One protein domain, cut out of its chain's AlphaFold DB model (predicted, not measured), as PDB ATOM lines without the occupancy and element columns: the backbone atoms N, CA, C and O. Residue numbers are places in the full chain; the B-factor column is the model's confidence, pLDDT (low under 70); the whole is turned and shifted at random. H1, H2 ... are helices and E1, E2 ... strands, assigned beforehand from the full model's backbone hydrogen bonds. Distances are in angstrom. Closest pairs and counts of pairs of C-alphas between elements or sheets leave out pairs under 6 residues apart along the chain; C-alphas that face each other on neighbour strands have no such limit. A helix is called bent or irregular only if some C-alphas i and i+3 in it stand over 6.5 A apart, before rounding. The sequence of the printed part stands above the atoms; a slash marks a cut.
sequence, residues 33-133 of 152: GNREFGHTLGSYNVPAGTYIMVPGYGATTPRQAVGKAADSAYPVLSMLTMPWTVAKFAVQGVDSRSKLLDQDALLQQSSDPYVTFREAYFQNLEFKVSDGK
ATOM      1  N   GLY A  33      85.522 105.292 119.248       82.00
ATOM      2  CA  GLY A  33      85.175 106.215 118.160       82.00
ATOM      3  C   GLY A  33      83.811 105.956 117.496       82.00
ATOM      4  O   GLY A  33      82.930 105.318 118.063       82.00
ATOM      5  N   ASN A  34      83.621 106.493 116.285       84.88
ATOM      6  CA  ASN A  34      82.335 106.448 115.573       84.88
ATOM      7  C   ASN A  34      82.082 105.110 114.859       84.88
ATOM      8  O   ASN A  34      83.024 104.419 114.460       84.88
ATOM      9  N   ARG A  35      80.796 104.792 114.652       90.25
ATOM     10  CA  ARG A  35      80.330 103.646 113.860       90.25
ATOM     11  C   ARG A  35      79.508 104.103 112.661       90.25
ATOM     12  O   ARG A  35      78.743 105.055 112.766       90.25
ATOM     13  N   GLU A  36      79.678 103.386 111.560       94.50
ATOM     14  CA  GLU A  36      79.021 103.609 110.272       94.50
ATOM     15  C   GLU A  36      78.374 102.294 109.816       94.50
ATOM     16  O   GLU A  36      78.767 101.212 110.274       94.50
ATOM     17  N   PHE A  37      77.421 102.358 108.887       96.81
ATOM     18  CA  PHE A  37      76.699 101.182 108.395       96.81
ATOM     19  C   PHE A  37      77.633 100.134 107.771       96.81
ATOM     20  O   PHE A  37      77.378  98.935 107.861       96.81
ATOM     21  N   GLY A  38      78.773 100.555 107.212       97.00
ATOM     22  CA  GLY A  38      79.805  99.639 106.711       97.00
ATOM     23  C   GLY A  38      80.390  98.719 107.795       97.00
ATOM     24  O   GLY A  38      80.679  97.552 107.524       97.00
ATOM     25  N   HIS A  39      80.494  99.201 109.039       95.62
ATOM     26  CA  HIS A  39      80.920  98.384 110.181       95.62
ATOM     27  C   HIS A  39      79.812  97.424 110.609       95.62
ATOM     28  O   HIS A  39      80.089  96.267 110.918       95.62
ATOM     29  N   THR A  40      78.553  97.873 110.565       95.44
ATOM     30  CA  THR A  40      77.395  97.004 110.797       95.44
ATOM     31  C   THR A  40      77.396  95.849 109.805       95.44
ATOM     32  O   THR A  40      77.373  94.702 110.230       95.44
ATOM     33  N   LEU A  41      77.544  96.111 108.504       97.56
ATOM     34  CA  LEU A  41      77.681  95.053 107.496       97.56
ATOM     35  C   LEU A  41      78.828  94.086 107.835       97.56
ATOM     36  O   LEU A  41      78.663  92.874 107.723       97.56
ATOM     37  N   GLY A  42      79.961  94.608 108.310       96.50
ATOM     38  CA  GLY A  42      81.076  93.786 108.779       96.50
ATOM     39  C   GLY A  42      80.724  92.873 109.952       96.50
ATOM     40  O   GLY A  42      81.085  91.704 109.920       96.50
ATOM     41  N   SER A  43      79.950  93.353 110.931       95.00
ATOM     42  CA  SER A  43      79.489  92.514 112.054       95.00
ATOM     43  C   SER A  43      78.534  91.395 111.620       95.00
ATOM     44  O   SER A  43      78.420  90.380 112.298       95.00
ATOM     45  N   TYR A  44      77.894  91.548 110.456       95.81
ATOM     46  CA  TYR A  44      77.104  90.509 109.790       95.81
ATOM     47  C   TYR A  44      77.939  89.670 108.804       95.81
ATOM     48  O   TYR A  44      77.382  89.020 107.921       95.81
ATOM     49  N   ASN A  45      79.267  89.668 108.943       95.62
ATOM     50  CA  ASN A  45      80.211  88.910 108.117       95.62
ATOM     51  C   ASN A  45      80.189  89.265 106.621       95.62
ATOM     52  O   ASN A  45      80.651  88.487 105.786       95.62
ATOM     53  N   VAL A  46      79.692  90.450 106.246       97.75
ATOM     54  CA  VAL A  46      79.846  90.936 104.871       97.75
ATOM     55  C   VAL A  46      81.320  91.305 104.668       97.75
ATOM     56  O   VAL A  46      81.834  92.155 105.407       97.75
ATOM     57  N   PRO A  47      82.027  90.715 103.687       96.75
ATOM     58  CA  PRO A  47      83.443  90.984 103.479       96.75
ATOM     59  C   PRO A  47      83.667  92.445 103.085       96.75
ATOM     60  O   PRO A  47      82.845  93.056 102.401       96.75
ATOM     61  N   ALA A  48      84.802  93.013 103.495       96.56
ATOM     62  CA  ALA A  48      85.143  94.390 103.144       96.56
ATOM     63  C   ALA A  48      85.244  94.583 101.618       96.56
ATOM     64  O   ALA A  48      84.822  95.623 101.104       96.56
ATOM     65  N   GLY A  49      85.750  93.563 100.915       95.94
ATOM     66  CA  GLY A  49      86.048  93.584  99.486       95.94
ATOM     67  C   GLY A  49      87.439  94.149  99.194       95.94
ATOM     68  O   GLY A  49      88.265  94.311 100.091       95.94
ATOM     69  N   THR A  50      87.699  94.447  97.924       96.44
ATOM     70  CA  THR A  50      88.990  94.971  97.466       96.44
ATOM     71  C   THR A  50      89.301  96.333  98.086       96.44
ATOM     72  O   THR A  50      88.437  97.206  98.164       96.44
ATOM     73  N   TYR A  51      90.555  96.527  98.489       97.38
ATOM     74  CA  TYR A  51      91.071  97.833  98.885       97.38
ATOM     75  C   TYR A  51      91.265  98.734  97.662       97.38
ATOM     76  O   TYR A  51      91.905  98.334  96.689       97.38
ATOM     77  N   ILE A  52      90.740  99.957  97.725       97.50
ATOM     78  CA  ILE A  52      90.847 100.954  96.659       97.50
ATOM     79  C   ILE A  52      91.346 102.263  97.268       97.50
ATOM     80  O   ILE A  52      90.752 102.784  98.210       97.50
ATOM     81  N   MET A  53      92.419 102.815  96.698       97.06
ATOM     82  CA  MET A  53      92.895 104.160  97.015       97.06
ATOM     83  C   MET A  53      92.330 105.142  95.988       97.06
ATOM     84  O   MET A  53      92.773 105.180  94.841       97.06
ATOM     85  N   VAL A  54      91.327 105.922  96.385       97.06
ATOM     86  CA  VAL A  54      90.658 106.869  95.490       97.06
ATOM     87  C   VAL A  54      91.371 108.226  95.555       97.06
ATOM     88  O   VAL A  54      91.517 108.774  96.654       97.06
ATOM     89  N   PRO A  55      91.794 108.815  94.419       95.06
ATOM     90  CA  PRO A  55      92.424 110.135  94.406       95.06
ATOM     91  C   PRO A  55      91.559 111.193  95.104       95.06
ATOM     92  O   PRO A  55      90.370 111.318  94.827       95.06
ATOM     93  N   GLY A  56      92.150 111.933  96.045       92.81
ATOM     94  CA  GLY A  56      91.472 112.970  96.834       92.81
ATOM     95  C   GLY A  56      90.565 112.465  97.965       92.81
ATOM     96  O   GLY A  56      90.353 113.199  98.923       92.81
ATOM     97  N   TYR A  57      90.067 111.225  97.901       93.75
ATOM     98  CA  TYR A  57      89.208 110.638  98.940       93.75
ATOM     99  C   TYR A  57      89.983 109.772  99.943       93.75
ATOM    100  O   TYR A  57      89.713 109.825 101.141       93.75
ATOM    101  N   GLY A  58      90.962 108.999  99.466       95.50
ATOM    102  CA  GLY A  58      91.768 108.090 100.279       95.50
ATOM    103  C   GLY A  58      91.317 106.630 100.199       95.50
ATOM    104  O   GLY A  58      90.679 106.207  99.230       95.50
ATOM    105  N   ALA A  59      91.692 105.852 101.215       96.62
ATOM    106  CA  ALA A  59      91.394 104.427 101.300       96.62
ATOM    107  C   ALA A  59      89.901 104.150 101.473       96.62
ATOM    108  O   ALA A  59      89.215 104.768 102.291       96.62
ATOM    109  N   THR A  60      89.408 103.163 100.737       97.75
ATOM    110  CA  THR A  60      88.050 102.650 100.884       97.75
ATOM    111  C   THR A  60      87.959 101.198 100.429       97.75
ATOM    112  O   THR A  60      88.853 100.666  99.771       97.75
ATOM    113  N   THR A  61      86.842 100.558 100.753       98.19
ATOM    114  CA  THR A  61      86.444  99.263 100.196       98.19
ATOM    115  C   THR A  61      84.990  99.333  99.721       98.19
ATOM    116  O   THR A  61      84.258 100.230 100.157       98.19
ATOM    117  N   PRO A  62      84.519  98.405  98.864       98.00
ATOM    118  CA  PRO A  62      83.120  98.359  98.443       98.00
ATOM    119  C   PRO A  62      82.133  98.371  99.617       98.00
ATOM    120  O   PRO A  62      81.174  99.139  99.595       98.00
ATOM    121  N   ARG A  63      82.405  97.603 100.684       97.75
ATOM    122  CA  ARG A  63      81.557  97.579 101.889       97.75
ATOM    123  C   ARG A  63      81.459  98.946 102.559       97.75
ATOM    124  O   ARG A  63      80.363  99.376 102.906       97.75
ATOM    125  N   GLN A  64      82.586  99.636 102.727       97.81
ATOM    126  CA  GLN A  64      82.606 100.955 103.361       97.81
ATOM    127  C   GLN A  64      81.941 102.017 102.480       97.81
ATOM    128  O   GLN A  64      81.210 102.859 102.990       97.81
ATOM    129  N   ALA A  65      82.141 101.955 101.160       96.94
ATOM    130  CA  ALA A  65      81.508 102.873 100.217       96.94
ATOM    131  C   ALA A  65      79.975 102.734 100.225       96.94
ATOM    132  O   ALA A  65      79.266 103.731 100.358       96.94
ATOM    133  N   VAL A  66      79.465 101.498 100.156       97.56
ATOM    134  CA  VAL A  66      78.025 101.212 100.268       97.56
ATOM    135  C   VAL A  66      77.496 101.607 101.648       97.56
ATOM    136  O   VAL A  66      76.432 102.215 101.739       97.56
ATOM    137  N   GLY A  67      78.262 101.335 102.708       97.62
ATOM    138  CA  GLY A  67      77.961 101.767 104.072       97.62
ATOM    139  C   GLY A  67      77.697 103.267 104.170       97.62
ATOM    140  O   GLY A  67      76.619 103.690 104.579       97.62
ATOM    141  N   LYS A  68      78.643 104.076 103.693       96.06
ATOM    142  CA  LYS A  68      78.531 105.541 103.696       96.06
ATOM    143  C   LYS A  68      77.392 106.060 102.821       96.06
ATOM    144  O   LYS A  68      76.765 107.065 103.164       96.06
ATOM    145  N   ALA A  69      77.111 105.395 101.698       96.50
ATOM    146  CA  ALA A  69      75.964 105.728 100.857       96.50
ATOM    147  C   ALA A  69      74.641 105.487 101.601       96.50
ATOM    148  O   ALA A  69      73.764 106.349 101.570       96.50
ATOM    149  N   ALA A  70      74.527 104.370 102.325       97.50
ATOM    150  CA  ALA A  70      73.372 104.084 103.171       97.50
ATOM    151  C   ALA A  70      73.233 105.106 104.312       97.50
ATOM    152  O   ALA A  70      72.143 105.634 104.517       97.50
ATOM    153  N   ASP A  71      74.332 105.459 104.987       96.25
ATOM    154  CA  ASP A  71      74.341 106.478 106.049       96.25
ATOM    155  C   ASP A  71      73.906 107.867 105.562       96.25
ATOM    156  O   ASP A  71      73.313 108.646 106.306       96.25
ATOM    157  N   SER A  72      74.154 108.176 104.291       96.06
ATOM    158  CA  SER A  72      73.764 109.451 103.682       96.06
ATOM    159  C   SER A  72      72.297 109.489 103.231       96.06
ATOM    160  O   SER A  72      71.804 110.551 102.855       96.06
ATOM    161  N   ALA A  73      71.586 108.357 103.258       96.56
ATOM    162  CA  ALA A  73      70.221 108.240 102.744       96.56
ATOM    163  C   ALA A  73      69.131 108.629 103.760       96.56
ATOM    164  O   ALA A  73      67.970 108.776 103.378       96.56
ATOM    165  N   TYR A  74      69.476 108.820 105.038       96.00
ATOM    166  CA  TYR A  74      68.530 109.171 106.101       96.00
ATOM    167  C   TYR A  74      68.962 110.427 106.891       96.00
ATOM    168  O   TYR A  74      70.134 110.821 106.852       96.00
ATOM    169  N   PRO A  75      68.029 111.109 107.593       95.75
ATOM    170  CA  PRO A  75      68.363 112.270 108.412       95.75
ATOM    171  C   PRO A  75      69.377 111.940 109.514       95.75
ATOM    172  O   PRO A  75      69.294 110.904 110.159       95.75
ATOM    173  N   VAL A  76      70.323 112.818 109.833       94.19
ATOM    174  CA  VAL A  76      70.432 114.228 109.405       94.19
ATOM    175  C   VAL A  76      71.270 114.398 108.129       94.19
ATOM    176  O   VAL A  76      71.183 115.430 107.471       94.19
ATOM    177  N   LEU A  77      72.055 113.391 107.734       94.88
ATOM    178  CA  LEU A  77      72.985 113.510 106.606       94.88
ATOM    179  C   LEU A  77      72.275 113.739 105.268       94.88
ATOM    180  O   LEU A  77      72.768 114.531 104.468       94.88
ATOM    181  N   SER A  78      71.096 113.147 105.064       96.62
ATOM    182  CA  SER A  78      70.295 113.371 103.852       96.62
ATOM    183  C   SER A  78      69.795 114.812 103.683       96.62
ATOM    184  O   SER A  78      69.365 115.189 102.595       96.62
ATOM    185  N   MET A  79      69.856 115.634 104.737       96.81
ATOM    186  CA  MET A  79      69.464 117.047 104.700       96.81
ATOM    187  C   MET A  79      70.594 117.964 104.200       96.81
ATOM    188  O   MET A  79      70.355 119.143 103.939       96.81
ATOM    189  N   LEU A  80      71.828 117.458 104.069       96.88
ATOM    190  CA  LEU A  80      72.957 118.239 103.566       96.88
ATOM    191  C   LEU A  80      72.908 118.351 102.040       96.88
ATOM    192  O   LEU A  80      72.928 117.358 101.317       96.88
ATOM    193  N   THR A  81      72.922 119.581 101.528       97.25
ATOM    194  CA  THR A  81      73.125 119.828 100.092       97.25
ATOM    195  C   THR A  81      74.583 119.586  99.694       97.25
ATOM    196  O   THR A  81      75.478 119.728 100.526       97.25
ATOM    197  N   MET A  82      74.844 119.357  98.403       96.38
ATOM    198  CA  MET A  82      76.194 119.096  97.881       96.38
ATOM    199  C   MET A  82      77.285 120.077  98.359       96.38
ATOM    200  O   MET A  82      78.321 119.590  98.816       96.38
ATOM    201  N   PRO A  83      77.095 121.416  98.348       98.12
ATOM    202  CA  PRO A  83      78.111 122.337  98.867       98.12
ATOM    203  C   PRO A  83      78.473 122.085 100.337       98.12
ATOM    204  O   PRO A  83      79.650 122.065 100.689       98.12
ATOM    205  N   TRP A  84      77.475 121.827 101.186       97.69
ATOM    206  CA  TRP A  84      77.680 121.535 102.607       97.69
ATOM    207  C   TRP A  84      78.340 120.174 102.833       97.69
ATOM    208  O   TRP A  84      79.195 120.049 103.707       97.69
ATOM    209  N   THR A  85      78.009 119.172 102.018       96.12
ATOM    210  CA  THR A  85      78.670 117.860 102.051       96.12
ATOM    211  C   THR A  85      80.153 117.974 101.702       96.12
ATOM    212  O   THR A  85      80.995 117.420 102.411       96.12
ATOM    213  N   VAL A  86      80.494 118.738 100.659       96.75
ATOM    214  CA  VAL A  86      81.890 118.987 100.265       96.75
ATOM    215  C   VAL A  86      82.625 119.804 101.328       96.75
ATOM    216  O   VAL A  86      83.744 119.452 101.692       96.75
ATOM    217  N   ALA A  87      81.997 120.847 101.879       97.88
ATOM    218  CA  ALA A  87      82.582 121.652 102.949       97.88
ATOM    219  C   ALA A  87      82.881 120.808 104.199       97.88
ATOM    220  O   ALA A  87      83.989 120.865 104.731       97.88
ATOM    221  N   LYS A  88      81.929 119.965 104.626       96.62
ATOM    222  CA  LYS A  88      82.123 119.005 105.720       96.62
ATOM    223  C   LYS A  88      83.313 118.088 105.436       96.62
ATOM    224  O   LYS A  88      84.185 117.959 106.292       96.62
ATOM    225  N   PHE A  89      83.356 117.473 104.252       96.25
ATOM    226  CA  PHE A  89      84.444 116.578 103.852       96.25
ATOM    227  C   PHE A  89      85.808 117.284 103.896       96.25
ATOM    228  O   PHE A  89      86.749 116.756 104.480       96.25
ATOM    229  N   ALA A  90      85.903 118.498 103.349       97.38
ATOM    230  CA  ALA A  90      87.143 119.266 103.321       97.38
ATOM    231  C   ALA A  90      87.635 119.625 104.732       97.38
ATOM    232  O   ALA A  90      88.797 119.383 105.054       97.38
ATOM    233  N   VAL A  91      86.754 120.148 105.592       98.06
ATOM    234  CA  VAL A  91      87.108 120.516 106.973       98.06
ATOM    235  C   VAL A  91      87.552 119.288 107.768       98.06
ATOM    236  O   VAL A  91      88.592 119.326 108.420       98.06
ATOM    237  N   GLN A  92      86.811 118.179 107.675       95.75
ATOM    238  CA  GLN A  92      87.177 116.928 108.346       95.75
ATOM    239  C   GLN A  92      88.493 116.348 107.816       95.75
ATOM    240  O   GLN A  92      89.277 115.808 108.597       95.75
ATOM    241  N   GLY A  93      88.756 116.477 106.513       96.25
ATOM    242  CA  GLY A  93      90.014 116.062 105.899       96.25
ATOM    243  C   GLY A  93      91.204 116.860 106.429       96.25
ATOM    244  O   GLY A  93      92.202 116.266 106.832       96.25
ATOM    245  N   VAL A  94      91.083 118.190 106.502       97.44
ATOM    246  CA  VAL A  94      92.127 119.068 107.060       97.44
ATOM    247  C   VAL A  94      92.359 118.783 108.545       97.44
ATOM    248  O   VAL A  94      93.508 118.620 108.953       97.44
ATOM    249  N   ASP A  95      91.298 118.659 109.346       96.88
ATOM    250  CA  ASP A  95      91.401 118.333 110.775       96.88
ATOM    251  C   ASP A  95      92.090 116.976 110.993       96.88
ATOM    252  O   ASP A  95      93.070 116.882 111.734       96.88
ATOM    253  N   SER A  96      91.649 115.937 110.278       94.25
ATOM    254  CA  SER A  96      92.251 114.599 110.360       94.25
ATOM    255  C   SER A  96      93.719 114.618 109.950       94.25
ATOM    256  O   SER A  96      94.553 114.006 110.612       94.25
ATOM    257  N   ARG A  97      94.058 115.362 108.888       95.19
ATOM    258  CA  ARG A  97      95.442 115.528 108.445       95.19
ATOM    259  C   ARG A  97      96.290 116.197 109.518       95.19
ATOM    260  O   ARG A  97      97.390 115.726 109.781       95.19
ATOM    261  N   SER A  98      95.772 117.254 110.139       97.38
ATOM    262  CA  SER A  98      96.492 118.014 111.163       97.38
ATOM    263  C   SER A  98      96.872 117.146 112.367       97.38
ATOM    264  O   SER A  98      98.007 117.204 112.828       97.38
ATOM    265  N   LYS A  99      95.967 116.260 112.802       94.62
ATOM    266  CA  LYS A  99      96.173 115.323 113.921       94.62
ATOM    267  C   LYS A  99      97.216 114.238 113.646       94.62
ATOM    268  O   LYS A  99      97.699 113.608 114.582       94.62
ATOM    269  N   LEU A 100      97.531 113.989 112.376       94.44
ATOM    270  CA  LEU A 100      98.451 112.934 111.952       94.44
ATOM    271  C   LEU A 100      99.826 113.464 111.528       94.44
ATOM    272  O   LEU A 100     100.705 112.652 111.262       94.44
ATOM    273  N   LEU A 101     100.042 114.786 111.493       95.25
ATOM    274  CA  LEU A 101     101.304 115.385 111.037       95.25
ATOM    275  C   LEU A 101     102.529 114.841 111.786       95.25
ATOM    276  O   LEU A 101     103.521 114.489 111.155       95.25
ATOM    277  N   ASP A 102     102.438 114.693 113.108       94.19
ATOM    278  CA  ASP A 102     103.548 114.183 113.928       94.19
ATOM    279  C   ASP A 102     103.824 112.684 113.700       94.19
ATOM    280  O   ASP A 102     104.920 112.193 113.964       94.19
ATOM    281  N   GLN A 103     102.833 111.947 113.195       93.75
ATOM    282  CA  GLN A 103     102.907 110.502 112.955       93.75
ATOM    283  C   GLN A 103     103.377 110.165 111.532       93.75
ATOM    284  O   GLN A 103     103.630 108.999 111.232       93.75
ATOM    285  N   ASP A 104     103.556 111.164 110.662       92.44
ATOM    286  CA  ASP A 104     103.981 110.961 109.273       92.44
ATOM    287  C   ASP A 104     105.321 110.242 109.152       92.44
ATOM    288  O   ASP A 104     105.508 109.416 108.256       92.44
ATOM    289  N   ALA A 105     106.247 110.535 110.066       92.88
ATOM    290  CA  ALA A 105     107.573 109.933 110.067       92.88
ATOM    291  C   ALA A 105     107.510 108.404 110.212       92.88
ATOM    292  O   ALA A 105     108.299 107.707 109.580       92.88
ATOM    293  N   LEU A 106     106.543 107.878 110.975       92.38
ATOM    294  CA  LEU A 106     106.366 106.434 111.166       92.38
ATOM    295  C   LEU A 106     106.044 105.735 109.844       92.38
ATOM    296  O   LEU A 106     106.567 104.659 109.560       92.38
ATOM    297  N   LEU A 107     105.209 106.365 109.015       93.12
ATOM    298  CA  LEU A 107     104.847 105.821 107.713       93.12
ATOM    299  C   LEU A 107     105.984 105.998 106.698       93.12
ATOM    300  O   LEU A 107     106.265 105.081 105.932       93.12
ATOM    301  N   GLN A 108     106.670 107.144 106.712       93.81
ATOM    302  CA  GLN A 108     107.788 107.427 105.800       93.81
ATOM    303  C   GLN A 108     109.019 106.546 106.047       93.81
ATOM    304  O   GLN A 108     109.769 106.284 105.113       93.81
ATOM    305  N   GLN A 109     109.231 106.090 107.282       95.25
ATOM    306  CA  GLN A 109     110.330 105.187 107.646       95.25
ATOM    307  C   GLN A 109     110.023 103.709 107.365       95.25
ATOM    308  O   GLN A 109     110.905 102.863 107.510       95.25
ATOM    309  N   SER A 110     108.787 103.377 106.982       95.75
ATOM    310  CA  SER A 110     108.423 102.006 106.630       95.75
ATOM    311  C   SER A 110     109.052 101.578 105.297       95.75
ATOM    312  O   SER A 110     109.299 102.394 104.411       95.75
ATOM    313  N   SER A 111     109.302 100.273 105.151       96.19
ATOM    314  CA  SER A 111     109.860  99.699 103.916       96.19
ATOM    315  C   SER A 111     108.907  99.854 102.719       96.19
ATOM    316  O   SER A 111     109.343 100.154 101.611       96.19
ATOM    317  N   ASP A 112     107.596  99.698 102.952       96.88
ATOM    318  CA  ASP A 112     106.541  99.915 101.956       96.88
ATOM    319  C   ASP A 112     105.387 100.722 102.582       96.88
ATOM    320  O   ASP A 112     104.472 100.143 103.179       96.88
ATOM    321  N   PRO A 113     105.396 102.059 102.425       95.38
ATOM    322  CA  PRO A 113     104.368 102.933 102.986       95.38
ATOM    323  C   PRO A 113     102.952 102.593 102.525       95.38
ATOM    324  O   PRO A 113     101.995 102.767 103.281       95.38
ATOM    325  N   TYR A 114     102.792 102.106 101.293       95.00
ATOM    326  CA  TYR A 114     101.475 101.791 100.758       95.00
ATOM    327  C   TYR A 114     100.903 100.540 101.419       95.00
ATOM    328  O   TYR A 114      99.756 100.549 101.876       95.00
ATOM    329  N   VAL A 115     101.701  99.474 101.508       96.44
ATOM    330  CA  VAL A 115     101.285  98.236 102.176       96.44
ATOM    331  C   VAL A 115     101.078  98.481 103.667       96.44
ATOM    332  O   VAL A 115     100.029  98.109 104.186       96.44
ATOM    333  N   THR A 116     101.995  99.179 104.343       95.94
ATOM    334  CA  THR A 116     101.844  99.521 105.767       95.94
ATOM    335  C   THR A 116     100.547 100.287 106.033       95.94
ATOM    336  O   THR A 116      99.804  99.932 106.950       95.94
ATOM    337  N   PHE A 117     100.218 101.285 105.208       95.81
ATOM    338  CA  PHE A 117      98.962 102.021 105.341       95.81
ATOM    339  C   PHE A 117      97.732 101.139 105.089       95.81
ATOM    340  O   PHE A 117      96.749 101.225 105.825       95.81
ATOM    341  N   ARG A 118      97.777 100.269 104.071       97.00
ATOM    342  CA  ARG A 118      96.686  99.335 103.757       97.00
ATOM    343  C   ARG A 118      96.410  98.369 104.910       97.00
ATOM    344  O   ARG A 118      95.247  98.157 105.249       97.00
ATOM    345  N   GLU A 119      97.447  97.798 105.514       96.31
ATOM    346  CA  GLU A 119      97.283  96.888 106.653       96.31
ATOM    347  C   GLU A 119      96.734  97.630 107.876       96.31
ATOM    348  O   GLU A 119      95.771  97.172 108.488       96.31
ATOM    349  N   ALA A 120      97.251  98.826 108.176       95.50
ATOM    350  CA  ALA A 120      96.716  99.668 109.247       95.50
ATOM    351  C   ALA A 120      95.235 100.031 109.017       95.50
ATOM    352  O   ALA A 120      94.436 100.029 109.957       95.50
ATOM    353  N   TYR A 121      94.840 100.291 107.765       96.19
ATOM    354  CA  TYR A 121      93.445 100.513 107.390       96.19
ATOM    355  C   TYR A 121      92.567  99.292 107.707       96.19
ATOM    356  O   TYR A 121      91.511  99.449 108.321       96.19
ATOM    357  N   PHE A 122      92.990  98.078 107.336       96.88
ATOM    358  CA  PHE A 122      92.220  96.863 107.627       96.88
ATOM    359  C   PHE A 122      92.192  96.520 109.119       96.88
ATOM    360  O   PHE A 122      91.138  96.140 109.621       96.88
ATOM    361  N   GLN A 123      93.291  96.725 109.846       95.31
ATOM    362  CA  GLN A 123      93.329  96.567 111.303       95.31
ATOM    363  C   GLN A 123      92.354  97.521 111.996       95.31
ATOM    364  O   GLN A 123      91.584  97.107 112.863       95.31
ATOM    365  N   ASN A 124      92.331  98.794 111.585       93.94
ATOM    366  CA  ASN A 124      91.362  99.756 112.102       93.94
ATOM    367  C   ASN A 124      89.928  99.336 111.765       93.94
ATOM    368  O   ASN A 124      89.046  99.423 112.614       93.94
ATOM    369  N   LEU A 125      89.697  98.859 110.541       94.25
ATOM    370  CA  LEU A 125      88.385  98.409 110.102       94.25
ATOM    371  C   LEU A 125      87.881  97.222 110.930       94.25
ATOM    372  O   LEU A 125      86.725  97.232 111.351       94.25
ATOM    373  N   GLU A 126      88.739  96.239 111.198       93.94
ATOM    374  CA  GLU A 126      88.407  95.083 112.032       93.94
ATOM    375  C   GLU A 126      88.111  95.509 113.471       93.94
ATOM    376  O   GLU A 126      87.064  95.167 114.014       93.94
ATOM    377  N   PHE A 127      88.948  96.382 114.041       94.00
ATOM    378  CA  PHE A 127      88.722  96.970 115.363       94.00
ATOM    379  C   PHE A 127      87.353  97.666 115.470       94.00
ATOM    380  O   PHE A 127      86.677  97.584 116.496       94.00
ATOM    381  N   LYS A 128      86.902  98.353 114.413       93.44
ATOM    382  CA  LYS A 128      85.583  99.009 114.391       93.44
ATOM    383  C   LYS A 128      84.428  98.021 114.277       93.44
ATOM    384  O   LYS A 128      83.365  98.278 114.843       93.44
ATOM    385  N   VAL A 129      84.619  96.929 113.540       94.25
ATOM    386  CA  VAL A 129      83.626  95.858 113.384       94.25
ATOM    387  C   VAL A 129      83.455  95.080 114.687       94.25
ATOM    388  O   VAL A 129      82.323  94.808 115.086       94.25
ATOM    389  N   SER A 130      84.555  94.790 115.382       91.06
ATOM    390  CA  SER A 130      84.562  94.015 116.625       91.06
ATOM    391  C   SER A 130      84.228  94.831 117.878       91.06
ATOM    392  O   SER A 130      84.235  94.301 118.989       91.06
ATOM    393  N   ASP A 131      83.913  96.120 117.727       85.94
ATOM    394  CA  ASP A 131      83.697  97.052 118.836       85.94
ATOM    395  C   ASP A 131      84.886  97.134 119.806       85.94
ATOM    396  O   ASP A 131      84.736  97.100 121.028       85.94
ATOM    397  N   GLY A 132      86.092  97.171 119.251       82.94
ATOM    398  CA  GLY A 132      87.329  97.199 120.019       82.94
ATOM    399  C   GLY A 132      87.603  95.931 120.822       82.94
ATOM    400  O   GLY A 132      88.598  95.869 121.542       82.94
ATOM    401  N   LYS A 133      86.766  94.898 120.681       79.94
ATOM    402  CA  LYS A 133      87.076  93.566 121.183       79.94
ATOM    403  C   LYS A 133      88.137  93.004 120.259       79.94
ATOM    404  O   LYS A 133      87.860  92.642 119.116       79.94
TER     405      LYS A 133
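This is residues 33 to 133 of the 152 residues of the protein "VacJ lipoprotein" of Actinobacillus equuli (UniProt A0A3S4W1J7). Four helices make a loose triangular frame: long H3 is one side, H4 meets its last end at a corner, and H1 and H2 close the rest, H1 packing on both H2 and the last part of H4. The small hairpin E1-E2 lies between the sides, E2 nearest the middle. The printed part has 101 residues, in the order H1, E1, E2, H2, H3, H4; the two-strand sheet is antiparallel and the class mostly helix. It is only just compact, close to loose, with a radius of gyration of the C-alphas of 14.9 A, and spans 43 by 33 by 24 A.

H1, residues 37 to 43, touches H2, residues 62 to 71, at Gly 38 and Gly 67, their closest C-alphas, 3.9 A apart; they run opposite ways at a steep tilt of 53 degrees. E1, residues 52 to 54, and E2, residues 58 to 60, form an antiparallel hairpin; N 52 and O 60 are within hydrogen-bond range at 2.9 A. H3, residues 82 to 108, and H4, residues 113 to 129, only just touch, only at the corner by their link, with 3 pairs of C-alphas within 8 A, the closest Leu 107 and Pro 113 at 5.6 A. H4 touches H1 with residues 125 to 129 alone, about perpendicular at 79 degrees; the closest C-alphas, His 39 and Val 129, are 4.9 A apart. H2 and H3 are apart. Every O i to N i+4 pair is within range in H1, H2 and H4, and 18 of 23 in H3.

H1 begins at C-alpha 37 (76.699, 101.182, 108.395) and is 9.8 A long. E1 measures 6.0 A, E2 6.6 A and H2 14.2 A. H3, 34.6 A, is irregular, C-alphas 99 and 102 being 7.5 A apart, with a kink of 75 degrees near residue 102. H4, 24.3 A, ends at C-alpha 129 (83.626, 95.858, 113.384).

The C-alphas farthest apart, Met 79 and Ser 111, are 44.0 A apart. Residues 94 to 105 of H3 stand free. No link is long, the printed part has no cut, and no printed residue has a pLDDT under 70.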